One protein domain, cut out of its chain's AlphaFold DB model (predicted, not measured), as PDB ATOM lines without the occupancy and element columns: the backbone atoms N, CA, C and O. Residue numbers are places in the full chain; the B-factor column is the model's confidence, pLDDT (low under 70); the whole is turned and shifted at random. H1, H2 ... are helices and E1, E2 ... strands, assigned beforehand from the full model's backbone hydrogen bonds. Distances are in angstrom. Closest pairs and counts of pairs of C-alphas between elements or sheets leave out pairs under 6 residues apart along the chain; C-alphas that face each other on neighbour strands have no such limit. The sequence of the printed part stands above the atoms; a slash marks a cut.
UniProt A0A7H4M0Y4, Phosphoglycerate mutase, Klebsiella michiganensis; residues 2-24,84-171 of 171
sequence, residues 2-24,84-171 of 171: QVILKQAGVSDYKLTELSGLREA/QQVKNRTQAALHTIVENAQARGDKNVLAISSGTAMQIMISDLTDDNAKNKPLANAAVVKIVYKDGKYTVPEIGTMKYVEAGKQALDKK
ATOM      1  N   GLN A   2      -9.805  26.429 -18.293       85.62
ATOM      2  CA  GLN A   2      -8.987  25.276 -17.883       85.62
ATOM      3  C   GLN A   2      -9.182  24.019 -18.747       85.62
ATOM      4  O   GLN A   2      -8.202  23.407 -19.154       85.62
ATOM      5  N   VAL A   3     -10.429  23.666 -19.091       89.12
ATOM      6  CA  VAL A   3     -10.725  22.503 -19.954       89.12
ATOM      7  C   VAL A   3     -10.083  22.634 -21.338       89.12
ATOM      8  O   VAL A   3      -9.492  21.676 -21.822       89.12
ATOM      9  N   ILE A   4     -10.152  23.822 -21.950       89.94
ATOM     10  CA  ILE A   4      -9.574  24.083 -23.279       89.94
ATOM     11  C   ILE A   4      -8.057  23.910 -23.227       89.94
ATOM     12  O   ILE A   4      -7.489  23.204 -24.053       89.94
ATOM     13  N   LEU A   5      -7.410  24.517 -22.229       90.81
ATOM     14  CA  LEU A   5      -5.954  24.483 -22.093       90.81
ATOM     15  C   LEU A   5      -5.447  23.074 -21.778       90.81
ATOM     16  O   LEU A   5      -4.513  22.608 -22.426       90.81
ATOM     17  N   LYS A   6      -6.133  22.348 -20.886       89.81
ATOM     18  CA  LYS A   6      -5.840  20.937 -20.606       89.81
ATOM     19  C   LYS A   6      -5.950  20.081 -21.869       89.81
ATOM     20  O   LYS A   6      -5.050  19.298 -22.149       89.81
ATOM     21  N   GLN A   7      -7.028  20.235 -22.638       89.44
ATOM     22  CA  GLN A   7      -7.233  19.462 -23.865       89.44
ATOM     23  C   GLN A   7      -6.208  19.810 -24.955       89.44
ATOM     24  O   GLN A   7      -5.822  18.939 -25.730       89.44
ATOM     25  N   ALA A   8      -5.749  21.062 -24.997       88.19
ATOM     26  CA  ALA A   8      -4.692  21.518 -25.893       88.19
ATOM     27  C   ALA A   8      -3.275  21.115 -25.435       88.19
ATOM     28  O   ALA A   8      -2.316  21.403 -26.145       88.19
ATOM     29  N   GLY A   9      -3.125  20.474 -24.269       90.88
ATOM     30  CA  GLY A   9      -1.819  20.112 -23.709       90.88
ATOM     31  C   GLY A   9      -1.010  21.306 -23.191       90.88
ATOM     32  O   GLY A   9       0.206  21.208 -23.069       90.88
ATOM     33  N   VAL A  10      -1.662  22.433 -22.894       90.50
ATOM     34  CA  VAL A  10      -1.019  23.641 -22.361       90.50
ATOM     35  C   VAL A  10      -1.046  23.589 -20.832       90.50
ATOM     36  O   VAL A  10      -2.107  23.744 -20.224       90.50
ATOM     37  N   SER A  11       0.115  23.371 -20.211       84.38
ATOM     38  CA  SER A  11       0.269  23.229 -18.754       84.38
ATOM     39  C   SER A  11       0.793  24.483 -18.048       84.38
ATOM     40  O   SER A  11       0.437  24.701 -16.894       84.38
ATOM     41  N   ASP A  12       1.541  25.342 -18.743       86.31
ATOM     42  CA  ASP A  12       2.240  26.489 -18.145       86.31
ATOM     43  C   ASP A  12       1.695  27.815 -18.684       86.31
ATOM     44  O   ASP A  12       2.298  28.480 -19.527       86.31
ATOM     45  N   TYR A  13       0.505  28.195 -18.218       86.38
ATOM     46  CA  TYR A  13      -0.153  29.443 -18.605       86.38
ATOM     47  C   TYR A  13      -0.427  30.339 -17.398       86.38
ATOM     48  O   TYR A  13      -0.716  29.873 -16.296       86.38
ATOM     49  N   LYS A  14      -0.406  31.655 -17.630       87.44
ATOM     50  CA  LYS A  14      -0.820  32.657 -16.647       87.44
ATOM     51  C   LYS A  14      -2.195  33.202 -17.008       87.44
ATOM     52  O   LYS A  14      -2.385  33.757 -18.089       87.44
ATOM     53  N   LEU A  15      -3.141  33.085 -16.080       89.75
ATOM     54  CA  LEU A  15      -4.436  33.748 -16.203       89.75
ATOM     55  C   LEU A  15      -4.260  35.255 -16.018       89.75
ATOM     56  O   LEU A  15      -3.677  35.706 -15.034       89.75
ATOM     57  N   THR A  16      -4.774  36.018 -16.976       93.62
ATOM     58  CA  THR A  16      -4.936  37.467 -16.856       93.62
ATOM     59  C   THR A  16      -6.421  37.760 -16.947       93.62
ATOM     60  O   THR A  16      -7.037  37.535 -17.986       93.62
ATOM     61  N   GLU A  17      -7.001  38.218 -15.845       95.50
ATOM     62  CA  GLU A  17      -8.407  38.598 -15.804       95.50
ATOM     63  C   GLU A  17      -8.555  40.067 -16.190       95.50
ATOM     64  O   GLU A  17      -7.899  40.943 -15.629       95.50
ATOM     65  N   LEU A  18      -9.440  40.335 -17.146       98.06
ATOM     66  CA  LEU A  18      -9.812  41.685 -17.546       98.06
ATOM     67  C   LEU A  18     -11.305  41.849 -17.282       98.06
ATOM     68  O   LEU A  18     -12.129  41.210 -17.936       98.06
ATOM     69  N   SER A  19     -11.669  42.716 -16.337       97.94
ATOM     70  CA  SER A  19     -13.073  42.987 -15.993       97.94
ATOM     71  C   SER A  19     -13.883  43.493 -17.190       97.94
ATOM     72  O   SER A  19     -15.079  43.227 -17.273       97.94
ATOM     73  N   GLY A  20     -13.226  44.146 -18.155       98.44
ATOM     74  CA  GLY A  20     -13.832  44.566 -19.417       98.44
ATOM     75  C   GLY A  20     -14.373  43.417 -20.277       98.44
ATOM     76  O   GLY A  20     -15.212  43.683 -21.129       98.44
ATOM     77  N   LEU A  21     -13.975  42.161 -20.027       98.44
ATOM     78  CA  LEU A  21     -14.475  40.966 -20.726       98.44
ATOM     79  C   LEU A  21     -15.720  40.327 -20.086       98.44
ATOM     80  O   LEU A  21     -16.188  39.303 -20.585       98.44
ATOM     81  N   ARG A  22     -16.245  40.871 -18.983       98.62
ATOM     82  CA  ARG A  22     -17.491  40.377 -18.368       98.62
ATOM     83  C   ARG A  22     -18.665  40.483 -19.345       98.62
ATOM     84  O   ARG A  22     -18.638  41.327 -20.240       98.62
ATOM     85  N   GLU A  23     -19.700  39.669 -19.149       98.44
ATOM     86  CA  GLU A  23     -20.964  39.849 -19.875       98.44
ATOM     87  C   GLU A  23     -21.535  41.253 -19.638       98.44
ATOM     88  O   GLU A  23     -21.168  41.903 -18.656       98.44
ATOM     89  N   ALA A  24     -22.378  41.743 -20.549       98.38
ATOM     90  CA  ALA A  24     -23.212  42.914 -20.297       98.38
ATOM     91  C   ALA A  24     -23.962  42.744 -18.967       98.38
ATOM     92  O   ALA A  24     -24.567  41.704 -18.723       98.38
ATOM     93  N   GLN A  84     -23.064  51.585 -25.266       98.75
ATOM     94  CA  GLN A  84     -21.812  52.339 -25.241       98.75
ATOM     95  C   GLN A  84     -20.950  51.984 -24.021       98.75
ATOM     96  O   GLN A  84     -19.727  51.907 -24.143       98.75
ATOM     97  N   GLN A  85     -21.561  51.728 -22.863       98.88
ATOM     98  CA  GLN A  85     -20.848  51.290 -21.659       98.88
ATOM     99  C   GLN A  85     -20.161  49.937 -21.886       98.88
ATOM    100  O   GLN A  85     -18.952  49.824 -21.659       98.88
ATOM    101  N   VAL A  86     -20.890  48.949 -22.422       98.88
ATOM    102  CA  VAL A  86     -20.327  47.624 -22.739       98.88
ATOM    103  C   VAL A  86     -19.238  47.739 -23.810       98.88
ATOM    104  O   VAL A  86     -18.156  47.161 -23.665       98.88
ATOM    105  N   LYS A  87     -19.477  48.525 -24.863       98.81
ATOM    106  CA  LYS A  87     -18.518  48.750 -25.950       98.81
ATOM    107  C   LYS A  87     -17.215  49.348 -25.449       98.81
ATOM    108  O   LYS A  87     -16.154  48.797 -25.727       98.81
ATOM    109  N   ASN A  88     -17.291  50.413 -24.657       98.81
ATOM    110  CA  ASN A  88     -16.109  51.093 -24.134       98.81
ATOM    111  C   ASN A  88     -15.205  50.126 -23.363       98.81
ATOM    112  O   ASN A  88     -14.011  50.037 -23.644       98.81
ATOM    113  N   ARG A  89     -15.762  49.359 -22.415       98.75
ATOM    114  CA  ARG A  89     -14.945  48.451 -21.595       98.75
ATOM    115  C   ARG A  89     -14.441  47.227 -22.358       98.75
ATOM    116  O   ARG A  89     -13.330  46.771 -22.094       98.75
ATOM    117  N   THR A  90     -15.224  46.692 -23.296       98.81
ATOM    118  CA  THR A  90     -14.817  45.516 -24.079       98.81
ATOM    119  C   THR A  90     -13.752  45.882 -25.111       98.81
ATOM    120  O   THR A  90     -12.768  45.156 -25.244       98.81
ATOM    121  N   GLN A  91     -13.865  47.036 -25.773       98.69
ATOM    122  CA  GLN A  91     -12.835  47.523 -26.694       98.69
ATOM    123  C   GLN A  91     -11.561  47.967 -25.962       98.69
ATOM    124  O   GLN A  91     -10.466  47.672 -26.437       98.69
ATOM    125  N   ALA A  92     -11.663  48.569 -24.770       98.75
ATOM    126  CA  ALA A  92     -10.490  48.843 -23.933       98.75
ATOM    127  C   ALA A  92      -9.764  47.551 -23.509       98.75
ATOM    128  O   ALA A  92      -8.531  47.485 -23.527       98.75
ATOM    129  N   ALA A  93     -10.514  46.490 -23.181       98.75
ATOM    130  CA  ALA A  93      -9.934  45.178 -22.903       98.75
ATOM    131  C   ALA A  93      -9.264  44.573 -24.148       98.75
ATOM    132  O   ALA A  93      -8.154  44.056 -24.040       98.75
ATOM    133  N   LEU A  94      -9.884  44.675 -25.329       98.69
ATOM    134  CA  LEU A  94      -9.283  44.224 -26.589       98.69
ATOM    135  C   LEU A  94      -7.981  44.972 -26.901       98.69
ATOM    136  O   LEU A  94      -6.994  44.344 -27.285       98.69
ATOM    137  N   HIS A  95      -7.957  46.288 -26.698       98.38
ATOM    138  CA  HIS A  95      -6.752  47.098 -26.850       98.38
ATOM    139  C   HIS A  95      -5.642  46.623 -25.904       98.38
ATOM    140  O   HIS A  95      -4.558  46.272 -26.364       98.38
ATOM    141  N   THR A  96      -5.960  46.461 -24.614       98.56
ATOM    142  CA  THR A  96      -5.030  45.927 -23.603       98.56
ATOM    143  C   THR A  96      -4.491  44.545 -23.993       98.56
ATOM    144  O   THR A  96      -3.317  44.247 -23.777       98.56
ATOM    145  N   ILE A  97      -5.326  43.668 -24.562       98.44
ATOM    146  CA  ILE A  97      -4.909  42.342 -25.044       98.44
ATOM    147  C   ILE A  97      -3.893  42.470 -26.184       98.44
ATOM    148  O   ILE A  97      -2.875  41.774 -26.165       98.44
ATOM    149  N   VAL A  98      -4.155  43.346 -27.155       98.31
ATOM    150  CA  VAL A  98      -3.275  43.560 -28.310       98.31
ATOM    151  C   VAL A  98      -1.936  44.160 -27.892       98.31
ATOM    152  O   VAL A  98      -0.903  43.612 -28.276       98.31
ATOM    153  N   GLU A  99      -1.927  45.208 -27.068       98.06
ATOM    154  CA  GLU A  99      -0.686  45.829 -26.576       98.06
ATOM    155  C   GLU A  99       0.189  44.815 -25.833       98.06
ATOM    156  O   GLU A  99       1.383  44.672 -26.103       98.06
ATOM    157  N   ASN A 100      -0.430  44.037 -24.947       97.44
ATOM    158  CA  ASN A 100       0.232  42.972 -24.208       97.44
ATOM    159  C   ASN A 100       0.812  41.888 -25.126       97.44
ATOM    160  O   ASN A 100       1.925  41.414 -24.894       97.44
ATOM    161  N   ALA A 101       0.064  41.486 -26.157       97.19
ATOM    162  CA  ALA A 101       0.523  40.503 -27.130       97.19
ATOM    163  C   ALA A 101       1.715  41.031 -27.940       97.19
ATOM    164  O   ALA A 101       2.703  40.321 -28.112       97.19
ATOM    165  N   GLN A 102       1.668  42.290 -28.382       97.44
ATOM    166  CA  GLN A 102       2.776  42.928 -29.093       97.44
ATOM    167  C   GLN A 102       4.029  43.031 -28.218       97.44
ATOM    168  O   GLN A 102       5.108  42.650 -28.669       97.44
ATOM    169  N   ALA A 103       3.884  43.467 -26.962       97.50
ATOM    170  CA  ALA A 103       4.995  43.612 -26.021       97.50
ATOM    171  C   ALA A 103       5.699  42.279 -25.709       97.50
ATOM    172  O   ALA A 103       6.911  42.252 -25.512       97.50
ATOM    173  N   ARG A 104       4.954  41.167 -25.684       95.88
ATOM    174  CA  ARG A 104       5.501  39.820 -25.435       95.88
ATOM    175  C   ARG A 104       5.883  39.053 -26.700       95.88
ATOM    176  O   ARG A 104       6.494  37.994 -26.605       95.88
ATOM    177  N   GLY A 105       5.530  39.563 -27.879       96.56
ATOM    178  CA  GLY A 105       5.709  38.850 -29.144       96.56
ATOM    179  C   GLY A 105       4.715  37.701 -29.370       96.56
ATOM    180  O   GLY A 105       4.947  36.877 -30.260       96.56
ATOM    181  N   ASP A 106       3.609  37.652 -28.619       95.19
ATOM    182  CA  ASP A 106       2.568  36.629 -28.742       95.19
ATOM    183  C   ASP A 106       1.919  36.687 -30.138       95.19
ATOM    184  O   ASP A 106       1.571  37.756 -30.646       95.19
ATOM    185  N   LYS A 107       1.726  35.524 -30.774       95.88
ATOM    186  CA  LYS A 107       1.063  35.418 -32.093       95.88
ATOM    187  C   LYS A 107      -0.377  34.930 -32.022       95.88
ATOM    188  O   LYS A 107      -1.147  35.191 -32.938       95.88
ATOM    189  N   ASN A 108      -0.734  34.238 -30.944       95.19
ATOM    190  CA  ASN A 108      -2.079  33.741 -30.690       95.19
ATOM    191  C   ASN A 108      -2.440  34.042 -29.238       95.19
ATOM    192  O   ASN A 108      -1.662  33.739 -28.336       95.19
ATOM    193  N   VAL A 109      -3.631  34.594 -29.019       95.94
ATOM    194  CA  VAL A 109      -4.170  34.849 -27.683       95.94
ATOM    195  C   VAL A 109      -5.524  34.167 -27.567       95.94
ATOM    196  O   VAL A 109      -6.392  34.353 -28.417       95.94
ATOM    197  N   LEU A 110      -5.711  33.387 -26.503       95.81
ATOM    198  CA  LEU A 110      -7.019  32.867 -26.125       95.81
ATOM    199  C   LEU A 110      -7.670  33.832 -25.131       95.81
ATOM    200  O   LEU A 110      -7.228  33.934 -23.988       95.81
ATOM    201  N   ALA A 111      -8.744  34.492 -25.552       96.69
ATOM    202  CA  ALA A 111      -9.623  35.257 -24.676       96.69
ATOM    203  C   ALA A 111     -10.958  34.520 -24.513       96.69
ATOM    204  O   ALA A 111     -11.465  33.926 -25.462       96.69
ATOM    205  N   ILE A 112     -11.519  34.538 -23.303       96.44
ATOM    206  CA  ILE A 112     -12.819  33.929 -23.000       96.44
ATOM    207  C   ILE A 112     -13.714  35.005 -22.406       96.44
ATOM    208  O   ILE A 112     -13.314  35.707 -21.482       96.44
ATOM    209  N   SER A 113     -14.911  35.124 -22.966       97.56
ATOM    210  CA  SER A 113     -15.909  36.128 -22.612       97.56
ATOM    211  C   SER A 113     -17.311  35.545 -22.851       97.56
ATOM    212  O   SER A 113     -17.469  34.326 -22.974       97.56
ATOM    213  N   SER A 114     -18.316  36.407 -22.899       97.38
ATOM    214  CA  SER A 114     -19.733  36.067 -22.988       97.38
ATOM    215  C   SER A 114     -20.350  36.614 -24.274       97.38
ATOM    216  O   SER A 114     -19.727  37.398 -24.990       97.38
ATOM    217  N   GLY A 115     -21.552  36.142 -24.610       97.38
ATOM    218  CA  GLY A 115     -22.158  36.351 -25.922       97.38
ATOM    219  C   GLY A 115     -22.320  37.826 -26.270       97.38
ATOM    220  O   GLY A 115     -21.749  38.281 -27.261       97.38
ATOM    221  N   THR A 116     -23.035  38.579 -25.432       98.00
ATOM    222  CA  THR A 116     -23.380  39.981 -25.731       98.00
ATOM    223  C   THR A 116     -22.133  40.858 -25.724       98.00
ATOM    224  O   THR A 116     -21.918  41.650 -26.642       98.00
ATOM    225  N   ALA A 117     -21.251  40.658 -24.743       98.50
ATOM    226  CA  ALA A 117     -19.963  41.337 -24.669       98.50
ATOM    227  C   ALA A 117     -19.110  41.121 -25.931       98.50
ATOM    228  O   ALA A 117     -18.565  42.087 -26.462       98.50
ATOM    229  N   MET A 118     -19.022  39.891 -26.453       98.38
ATOM    230  CA  MET A 118     -18.278  39.615 -27.687       98.38
ATOM    231  C   MET A 118     -18.930  40.245 -28.919       98.38
ATOM    232  O   MET A 118     -18.215  40.814 -29.741       98.38
ATOM    233  N   GLN A 119     -20.260  40.184 -29.044       98.44
ATOM    234  CA  GLN A 119     -20.986  40.821 -30.151       98.44
ATOM    235  C   GLN A 119     -20.747  42.337 -30.185       98.44
ATOM    236  O   GLN A 119     -20.466  42.900 -31.243       98.44
ATOM    237  N   ILE A 120     -20.804  42.991 -29.022       98.69
ATOM    238  CA  ILE A 120     -20.567  44.433 -28.893       98.69
ATOM    239  C   ILE A 120     -19.085  44.775 -29.105       98.69
ATOM    240  O   ILE A 120     -18.784  45.761 -29.774       98.69
ATOM    241  N   MET A 121     -18.149  43.957 -28.614       98.69
ATOM    242  CA  MET A 121     -16.710  44.172 -28.816       98.69
ATOM    243  C   MET A 121     -16.353  44.286 -30.304       98.69
ATOM    244  O   MET A 121     -15.581  45.166 -30.691       98.69
ATOM    245  N   ILE A 122     -16.921  43.404 -31.136       98.50
ATOM    246  CA  ILE A 122     -16.634  43.348 -32.575       98.50
ATOM    247  C   ILE A 122     -17.520  44.262 -33.425       98.50
ATOM    248  O   ILE A 122     -17.375  44.251 -34.647       98.50
ATOM    249  N   SER A 123     -18.433  45.032 -32.823       97.62
ATOM    250  CA  SER A 123     -19.490  45.741 -33.560       97.62
ATOM    251  C   SER A 123     -18.961  46.667 -34.654       97.62
ATOM    252  O   SER A 123     -19.592  46.792 -35.700       97.62
ATOM    253  N   ASP A 124     -17.798  47.277 -34.419       96.81
ATOM    254  CA  ASP A 124     -17.152  48.244 -35.319       96.81
ATOM    255  C   ASP A 124     -15.981  47.626 -36.092       96.81
ATOM    256  O   ASP A 124     -15.334  48.288 -36.897       96.81
ATOM    257  N   LEU A 125     -15.671  46.358 -35.819       97.88
ATOM    258  CA  LEU A 125     -14.539  45.653 -36.420       97.88
ATOM    259  C   LEU A 125     -14.952  44.884 -37.682       97.88
ATOM    260  O   LEU A 125     -14.110  44.264 -38.333       97.88
ATOM    261  N   THR A 126     -16.249  44.868 -38.000       97.31
ATOM    262  CA  THR A 126     -16.820  44.155 -39.144       97.31
ATOM    263  C   THR A 126     -18.181  44.727 -39.550       97.31
ATOM    264  O   THR A 126     -18.964  45.156 -38.701       97.31
ATOM    265  N   ASP A 127     -18.495  44.660 -40.843       95.75
ATOM    266  CA  ASP A 127     -19.822  44.961 -41.400       95.75
ATOM    267  C   ASP A 127     -20.683  43.701 -41.594       95.75
ATOM    268  O   ASP A 127     -21.835  43.786 -42.015       95.75
ATOM    269  N   ASP A 128     -20.155  42.517 -41.266       96.12
ATOM    270  CA  ASP A 128     -20.908  41.267 -41.343       96.12
ATOM    271  C   ASP A 128     -22.038  41.247 -40.299       96.12
ATOM    272  O   ASP A 128     -21.803  41.280 -39.087       96.12
ATOM    273  N   ASN A 129     -23.281  41.129 -40.774       94.56
ATOM    274  CA  ASN A 129     -24.484  41.035 -39.944       94.56
ATOM    275  C   ASN A 129     -24.480  39.833 -38.987       94.56
ATOM    276  O   ASN A 129     -25.240  39.826 -38.015       94.56
ATOM    277  N   ALA A 130     -23.622  38.831 -39.198       96.25
ATOM    278  CA  ALA A 130     -23.398  37.761 -38.231       96.25
ATOM    279  C   ALA A 130     -22.992  38.291 -36.844       96.25
ATOM    280  O   ALA A 130     -23.311  37.638 -35.852       96.25
ATOM    281  N   LYS A 131     -22.395  39.492 -36.740       96.75
ATOM    282  CA  LYS A 131     -22.093  40.151 -35.452       96.75
ATOM    283  C   LYS A 131     -23.329  40.358 -34.566       96.75
ATOM    284  O   LYS A 131     -23.222  40.343 -33.344       96.75
ATOM    285  N   ASN A 132     -24.511  40.485 -35.170       97.19
ATOM    286  CA  ASN A 132     -25.776  40.679 -34.457       97.19
ATOM    287  C   ASN A 132     -26.425  39.362 -34.004       97.19
ATOM    288  O   ASN A 132     -27.362  39.377 -33.206       97.19
ATOM    289  N   LYS A 133     -25.948  38.207 -34.486       97.31
ATOM    290  CA  LYS A 133     -26.547  36.907 -34.168       97.31
ATOM    291  C   LYS A 133     -26.063  36.387 -32.811       97.31
ATOM    292  O   LYS A 133     -24.864  36.464 -32.542       97.31
ATOM    293  N   PRO A 134     -26.949  35.786 -31.992       96.12
ATOM    294  CA  PRO A 134     -26.550  35.114 -30.764       96.12
ATOM    295  C   PRO A 134     -25.430  34.103 -31.010       96.12
ATOM    296  O   PRO A 134     -25.504  33.290 -31.935       96.12
ATOM    297  N   LEU A 135     -24.414  34.131 -30.153       97.38
ATOM    298  CA  LEU A 135     -23.298  33.196 -30.207       97.38
ATOM    299  C   LEU A 135     -23.651  31.928 -29.425       97.38
ATOM    300  O   LEU A 135     -24.102  31.995 -28.282       97.38
ATOM    301  N   ALA A 136     -23.436  30.761 -30.033       96.81
ATOM    302  CA  ALA A 136     -23.558  29.498 -29.317       96.81
ATOM    303  C   ALA A 136     -22.449  29.368 -28.259       96.81
ATOM    304  O   ALA A 136     -21.340  29.880 -28.423       96.81
ATOM    305  N   ASN A 137     -22.721  28.635 -27.178       95.69
ATOM    306  CA  ASN A 137     -21.689  28.326 -26.192       95.69
ATOM    307  C   ASN A 137     -20.523  27.576 -26.854       95.69
ATOM    308  O   ASN A 137     -20.738  26.652 -27.636       95.69
ATOM    309  N   ALA A 138     -19.297  27.971 -26.499       95.00
ATOM    310  CA  ALA A 138     -18.041  27.495 -27.089       95.00
ATOM    311  C   ALA A 138     -17.816  27.852 -28.573       95.00
ATOM    312  O   ALA A 138     -16.824  27.407 -29.153       95.00
ATOM    313  N   ALA A 139     -18.678  28.678 -29.176       96.94
ATOM    314  CA  ALA A 139     -18.405  29.247 -30.485       96.94
ATOM    315  C   ALA A 139     -17.178  30.168 -30.434       96.94
ATOM    316  O   ALA A 139     -16.925  30.842 -29.433       96.94
ATOM    317  N   VAL A 140     -16.427  30.214 -31.533       97.88
ATOM    318  CA  VAL A 140     -15.227  31.046 -31.654       97.88
ATOM    319  C   VAL A 140     -15.525  32.272 -32.507       97.88
ATOM    320  O   VAL A 140     -16.071  32.169 -33.606       97.88
ATOM    321  N   VAL A 141     -15.124  33.435 -31.999       98.50
ATOM    322  CA  VAL A 141     -14.959  34.660 -32.782       98.50
ATOM    323  C   VAL A 141     -13.462  34.860 -32.986       98.50
ATOM    324  O   VAL A 141     -12.710  34.975 -32.018       98.50
ATOM    325  N   LYS A 142     -13.014  34.875 -34.240       98.50
ATOM    326  CA  LYS A 142     -11.611  35.097 -34.582       98.50
ATOM    327  C   LYS A 142     -11.424  36.551 -34.971       98.50
ATOM    328  O   LYS A 142     -11.937  36.979 -35.998       98.50
ATOM    329  N   ILE A 143     -10.649  37.273 -34.171       98.62
ATOM    330  CA  ILE A 143     -10.210  38.641 -34.446       98.62
ATOM    331  C   ILE A 143      -8.736  38.579 -34.849       98.62
ATOM    332  O   ILE A 143      -7.928  37.952 -34.164       98.62
ATOM    333  N   VAL A 144      -8.379  39.213 -35.961       98.50
ATOM    334  CA  VAL A 144      -6.993  39.358 -36.414       98.50
ATOM    335  C   VAL A 144      -6.607  40.822 -36.297       98.50
ATOM    336  O   VAL A 144      -7.327  41.685 -36.789       98.50
ATOM    337  N   TYR A 145      -5.466  41.094 -35.670       98.44
ATOM    338  CA  TYR A 145      -4.873  42.425 -35.614       98.44
ATOM    339  C   TYR A 145      -3.541  42.432 -36.362       98.44
ATOM    340  O   TYR A 145      -2.670  41.601 -36.092       98.44
ATOM    341  N   LYS A 146      -3.380  43.360 -37.305       97.38
ATOM    342  CA  LYS A 146      -2.145  43.541 -38.071       97.38
ATOM    343  C   LYS A 146      -1.992  45.002 -38.480       97.38
ATOM    344  O   LYS A 146      -2.921  45.579 -39.034       97.38
ATOM    345  N   ASP A 147      -0.820  45.579 -38.221       95.44
ATOM    346  CA  ASP A 147      -0.432  46.928 -38.662       95.44
ATOM    347  C   ASP A 147      -1.491  48.004 -38.342       95.44
ATOM    348  O   ASP A 147      -1.895  48.787 -39.201       95.44
ATOM    349  N   GLY A 148      -2.000  48.006 -37.102       95.56
ATOM    350  CA  GLY A 148      -3.012  48.969 -36.654       95.56
ATOM    351  C   GLY A 148      -4.454  48.634 -37.040       95.56
ATOM    352  O   GLY A 148      -5.358  49.383 -36.680       95.56
ATOM    353  N   LYS A 149      -4.696  47.533 -37.763       97.06
ATOM    354  CA  LYS A 149      -6.011  47.192 -38.323       97.06
ATOM    355  C   LYS A 149      -6.556  45.889 -37.755       97.06
ATOM    356  O   LYS A 149      -5.825  44.907 -37.634       97.06
ATOM    357  N   TYR A 150      -7.857  45.881 -37.478       98.19
ATOM    358  CA  TYR A 150      -8.610  44.696 -37.080       98.19
ATOM    359  C   TYR A 150      -9.374  44.105 -38.269       98.19
ATOM    360  O   TYR A 150      -9.885  44.841 -39.111       98.19
ATOM    361  N   THR A 151      -9.496  42.781 -38.307       98.19
ATOM    362  CA  THR A 151     -10.482  42.061 -39.124       98.19
ATOM    363  C   THR A 151     -11.118  40.943 -38.306       98.19
ATOM    364  O   THR A 151     -10.513  40.433 -37.359       98.19
ATOM    365  N   VAL A 152     -12.339  40.540 -38.667       98.50
ATOM    366  CA  VAL A 152     -13.080  39.476 -37.969       98.50
ATOM    367  C   VAL A 152     -13.467  38.371 -38.959       98.50
ATOM    368  O   VAL A 152     -14.618  38.299 -39.381       98.50
ATOM    369  N   PRO A 153     -12.513  37.527 -39.396       97.88
ATOM    370  CA  PRO A 153     -12.761  36.507 -40.419       97.88
ATOM    371  C   PRO A 153     -13.703  35.375 -39.988       97.88
ATOM    372  O   PRO A 153     -14.145  34.605 -40.837       97.88
ATOM    373  N   GLU A 154     -13.969  35.209 -38.690       98.19
ATOM    374  CA  GLU A 154     -14.854  34.155 -38.191       98.19
ATOM    375  C   GLU A 154     -15.706  34.707 -37.052       98.19
ATOM    376  O   GLU A 154     -15.168  35.207 -36.064       98.19
ATOM    377  N   ILE A 155     -17.028  34.594 -37.172       97.81
ATOM    378  CA  ILE A 155     -17.981  35.055 -36.160       97.81
ATOM    379  C   ILE A 155     -18.846  33.868 -35.754       97.81
ATOM    380  O   ILE A 155     -19.593  33.327 -36.566       97.81
ATOM    381  N   GLY A 156     -18.721  33.445 -34.497       96.38
ATOM    382  CA  GLY A 156     -19.571  32.407 -33.918       96.38
ATOM    383  C   GLY A 156     -19.413  31.020 -34.548       96.38
ATOM    384  O   GLY A 156     -20.382  30.266 -34.602       96.38
ATOM    385  N   THR A 157     -18.219  30.656 -35.024       96.50
ATOM    386  CA  THR A 157     -18.008  29.343 -35.651       96.50
ATOM    387  C   THR A 157     -17.908  28.214 -34.621       96.50
ATOM    388  O   THR A 157     -17.232  28.340 -33.600       96.50
ATOM    389  N   MET A 158     -18.539  27.076 -34.924       97.12
ATOM    390  CA  MET A 158     -18.471  25.842 -34.127       97.12
ATOM    391  C   MET A 158     -17.452  24.827 -34.659       97.12
ATOM    392  O   MET A 158     -17.246  23.785 -34.033       97.12
ATOM    393  N   LYS A 159     -16.749  25.141 -35.757       97.19
ATOM    394  CA  LYS A 159     -15.834  24.207 -36.435       97.19
ATOM    395  C   LYS A 159     -14.756  23.621 -35.515       97.19
ATOM    396  O   LYS A 159     -14.317  22.497 -35.713       97.19
ATOM    397  N   TYR A 160     -14.333  24.367 -34.491       95.25
ATOM    398  CA  TYR A 160     -13.334  23.915 -33.517       95.25
ATOM    399  C   TYR A 160     -13.887  22.851 -32.565       95.25
ATOM    400  O   TYR A 160     -13.194  21.887 -32.247       95.25
ATOM    401  N   VAL A 161     -15.145  23.001 -32.142       94.75
ATOM    402  CA  VAL A 161     -15.845  21.993 -31.337       94.75
ATOM    403  C   VAL A 161     -16.067  20.733 -32.169       94.75
ATOM    404  O   VAL A 161     -15.823  19.630 -31.688       94.75
ATOM    405  N   GLU A 162     -16.487  20.887 -33.424       95.88
ATOM    406  CA  GLU A 162     -16.691  19.775 -34.360       95.88
ATOM    407  C   GLU A 162     -15.389  19.017 -34.641       95.88
ATOM    408  O   GLU A 162     -15.352  17.794 -34.514       95.88
ATOM    409  N   ALA A 163     -14.301  19.735 -34.932       94.19
ATOM    410  CA  ALA A 163     -12.980  19.143 -35.114       94.19
ATOM    411  C   ALA A 163     -12.498  18.420 -33.846       94.19
ATOM    412  O   ALA A 163     -11.950  17.322 -33.930       94.19
ATOM    413  N   GLY A 164     -12.742  19.003 -32.666       92.81
ATOM    414  CA  GLY A 164     -12.432  18.378 -31.381       92.81
ATOM    415  C   GLY A 164     -13.171  17.055 -31.170       92.81
ATOM    416  O   GLY A 164     -12.546  16.075 -30.777       92.81
ATOM    417  N   LYS A 165     -14.472  16.999 -31.490       93.38
ATOM    418  CA  LYS A 165     -15.268  15.759 -31.431       93.38
ATOM    419  C   LYS A 165     -14.703  14.686 -32.361       93.38
ATOM    420  O   LYS A 165     -14.375  13.601 -31.903       93.38
ATOM    421  N   GLN A 166     -14.467  15.028 -33.628       94.12
ATOM    422  CA  GLN A 166     -13.900  14.090 -34.607       94.12
ATOM    423  C   GLN A 166     -12.514  13.568 -34.203       94.12
ATOM    424  O   GLN A 166     -12.167  12.433 -34.518       94.12
ATOM    425  N   ALA A 167     -11.697  14.394 -33.546       91.00
ATOM    426  CA  ALA A 167     -10.386  13.982 -33.055       91.00
ATOM    427  C   ALA A 167     -10.473  13.045 -31.839       91.00
ATOM    428  O   ALA A 167      -9.561  12.246 -31.640       91.00
ATOM    429  N   LEU A 168     -11.534  13.143 -31.033       88.75
ATOM    430  CA  LEU A 168     -11.795  12.229 -29.919       88.75
ATOM    431  C   LEU A 168     -12.358  10.893 -30.405       88.75
ATOM    432  O   LEU A 168     -11.898   9.865 -29.932       88.75
ATOM    433  N   ASP A 169     -13.263  10.900 -31.385       87.00
ATOM    434  CA  ASP A 169     -13.874   9.676 -31.932       87.00
ATOM    435  C   ASP A 169     -12.866   8.773 -32.673       87.00
ATOM    436  O   ASP A 169     -13.136   7.604 -32.935       87.00
ATOM    437  N   LYS A 170     -11.706   9.326 -33.048       79.31
ATOM    438  CA  LYS A 170     -10.600   8.615 -33.711       79.31
ATOM    439  C   LYS A 170      -9.542   8.071 -32.740       79.31
ATOM    440  O   LYS A 170      -8.562   7.493 -33.215       79.31
ATOM    441  N   LYS A 171      -9.680   8.315 -31.436       60.97
ATOM    442  CA  LYS A 171      -8.802   7.767 -30.390       60.97
ATOM    443  C   LYS A 171      -9.415   6.517 -29.780       60.97
ATOM    444  O   LYS A 171      -8.612   5.630 -29.430       60.97
TER     445      LYS A 171
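Overview. This is residues 2 to 24 and 84 to 171 of the 171 residues of the protein "Phosphoglycerate mutase" of Klebsiella michiganensis (UniProt A0A7H4M0Y4). The body is a two-stranded hairpin, E1 and E2, with the long helix H2 and the shorter H3 gathered to one side of it and the four-residue H4 close by E2. From the far end of E2 the helix H5 leads away from this body, and residues 165 to 171 stick out; H1 is set off from the other named elements, joined to the body by residues 8 to 24, which hold no named element. The printed part has 111 residues, with five named helices and two named strands in the order H1, H2, H3, H4, E1, E2, H5, a mixed class of helices and strands. The sheet, in the order E1, E2, is antiparallel. The whole is compact, with a radius of gyration of the C-alphas of 14.7 A, and spans 46 by 33 by 27 A.

Along the chain. H1 is residues 2 to 7, 8.5 A long, beginning at C-alpha 2 at (-8.987, 25.276, -17.883). H2 is residues 84 to 104 and 30.0 A long, from C-alpha 84 at (-21.812, 52.339, -25.241). H3, residues 115 to 121, is 10.0 A long, and H4, residues 129 to 132, is 5.6 A long. Strand E1 is residues 140 to 146, 19.2 A, and E2 is residues 149 to 157, 21.7 A. H5 is residues 159 to 169, 15.3 A, ending at C-alpha 169 at (-13.874, 9.676, -31.932).

Arrangement. H1 is apart from H2, H3, H4, E1, E2 and H5. H2 touches H3 with its residues 86 to 94 alone, the closest C-alphas being those of Thr 90 and Met 121, 5.3 A apart; their lines are about perpendicular, at 74 degrees. H3 and H4 only just touch, with 3 pairs of C-alphas within 8 A, the closest those of Gln 119 and Lys 131 at 5.5 A. H3 and E2 are near each other. The closest C-alphas of H4 and E2, those of Ala 130 and Ile 155, are 6.4 A apart. E1 and E2 form a hairpin, antiparallel at 167 degrees between their directions; N 142 and O 154 at 2.8 A and N 151 and O 144 at 2.9 A are within hydrogen-bond range. H5 is apart from H1, H2, H3 and H4, and the closest C-alphas of E1 and H5 are those of Val 140 and Tyr 160, at 7.6 A. In H1, H2, H3 and H5 every O i to N i+4 pair is within hydrogen-bond range; H4 is too short for such a pair.

Size, cuts and confidence. The two C-alphas farthest apart are those of Gln 84 and Lys 171, at 46.7 A. Residues 25 to 83 are not printed, and C-alphas 24 and 84 are 10.7 A apart across this cut, which falls in the link from H1 to H2. The links E1 to E2 and E2 to H5 are tight, and of the links that are printed whole no link is long. Residues 165 to 171, of which 165 to 169 belong to H5, stand free. The mean pLDDT of the printed part is 95.4, and residue 171, the chain's last, is the one printed residue under 70.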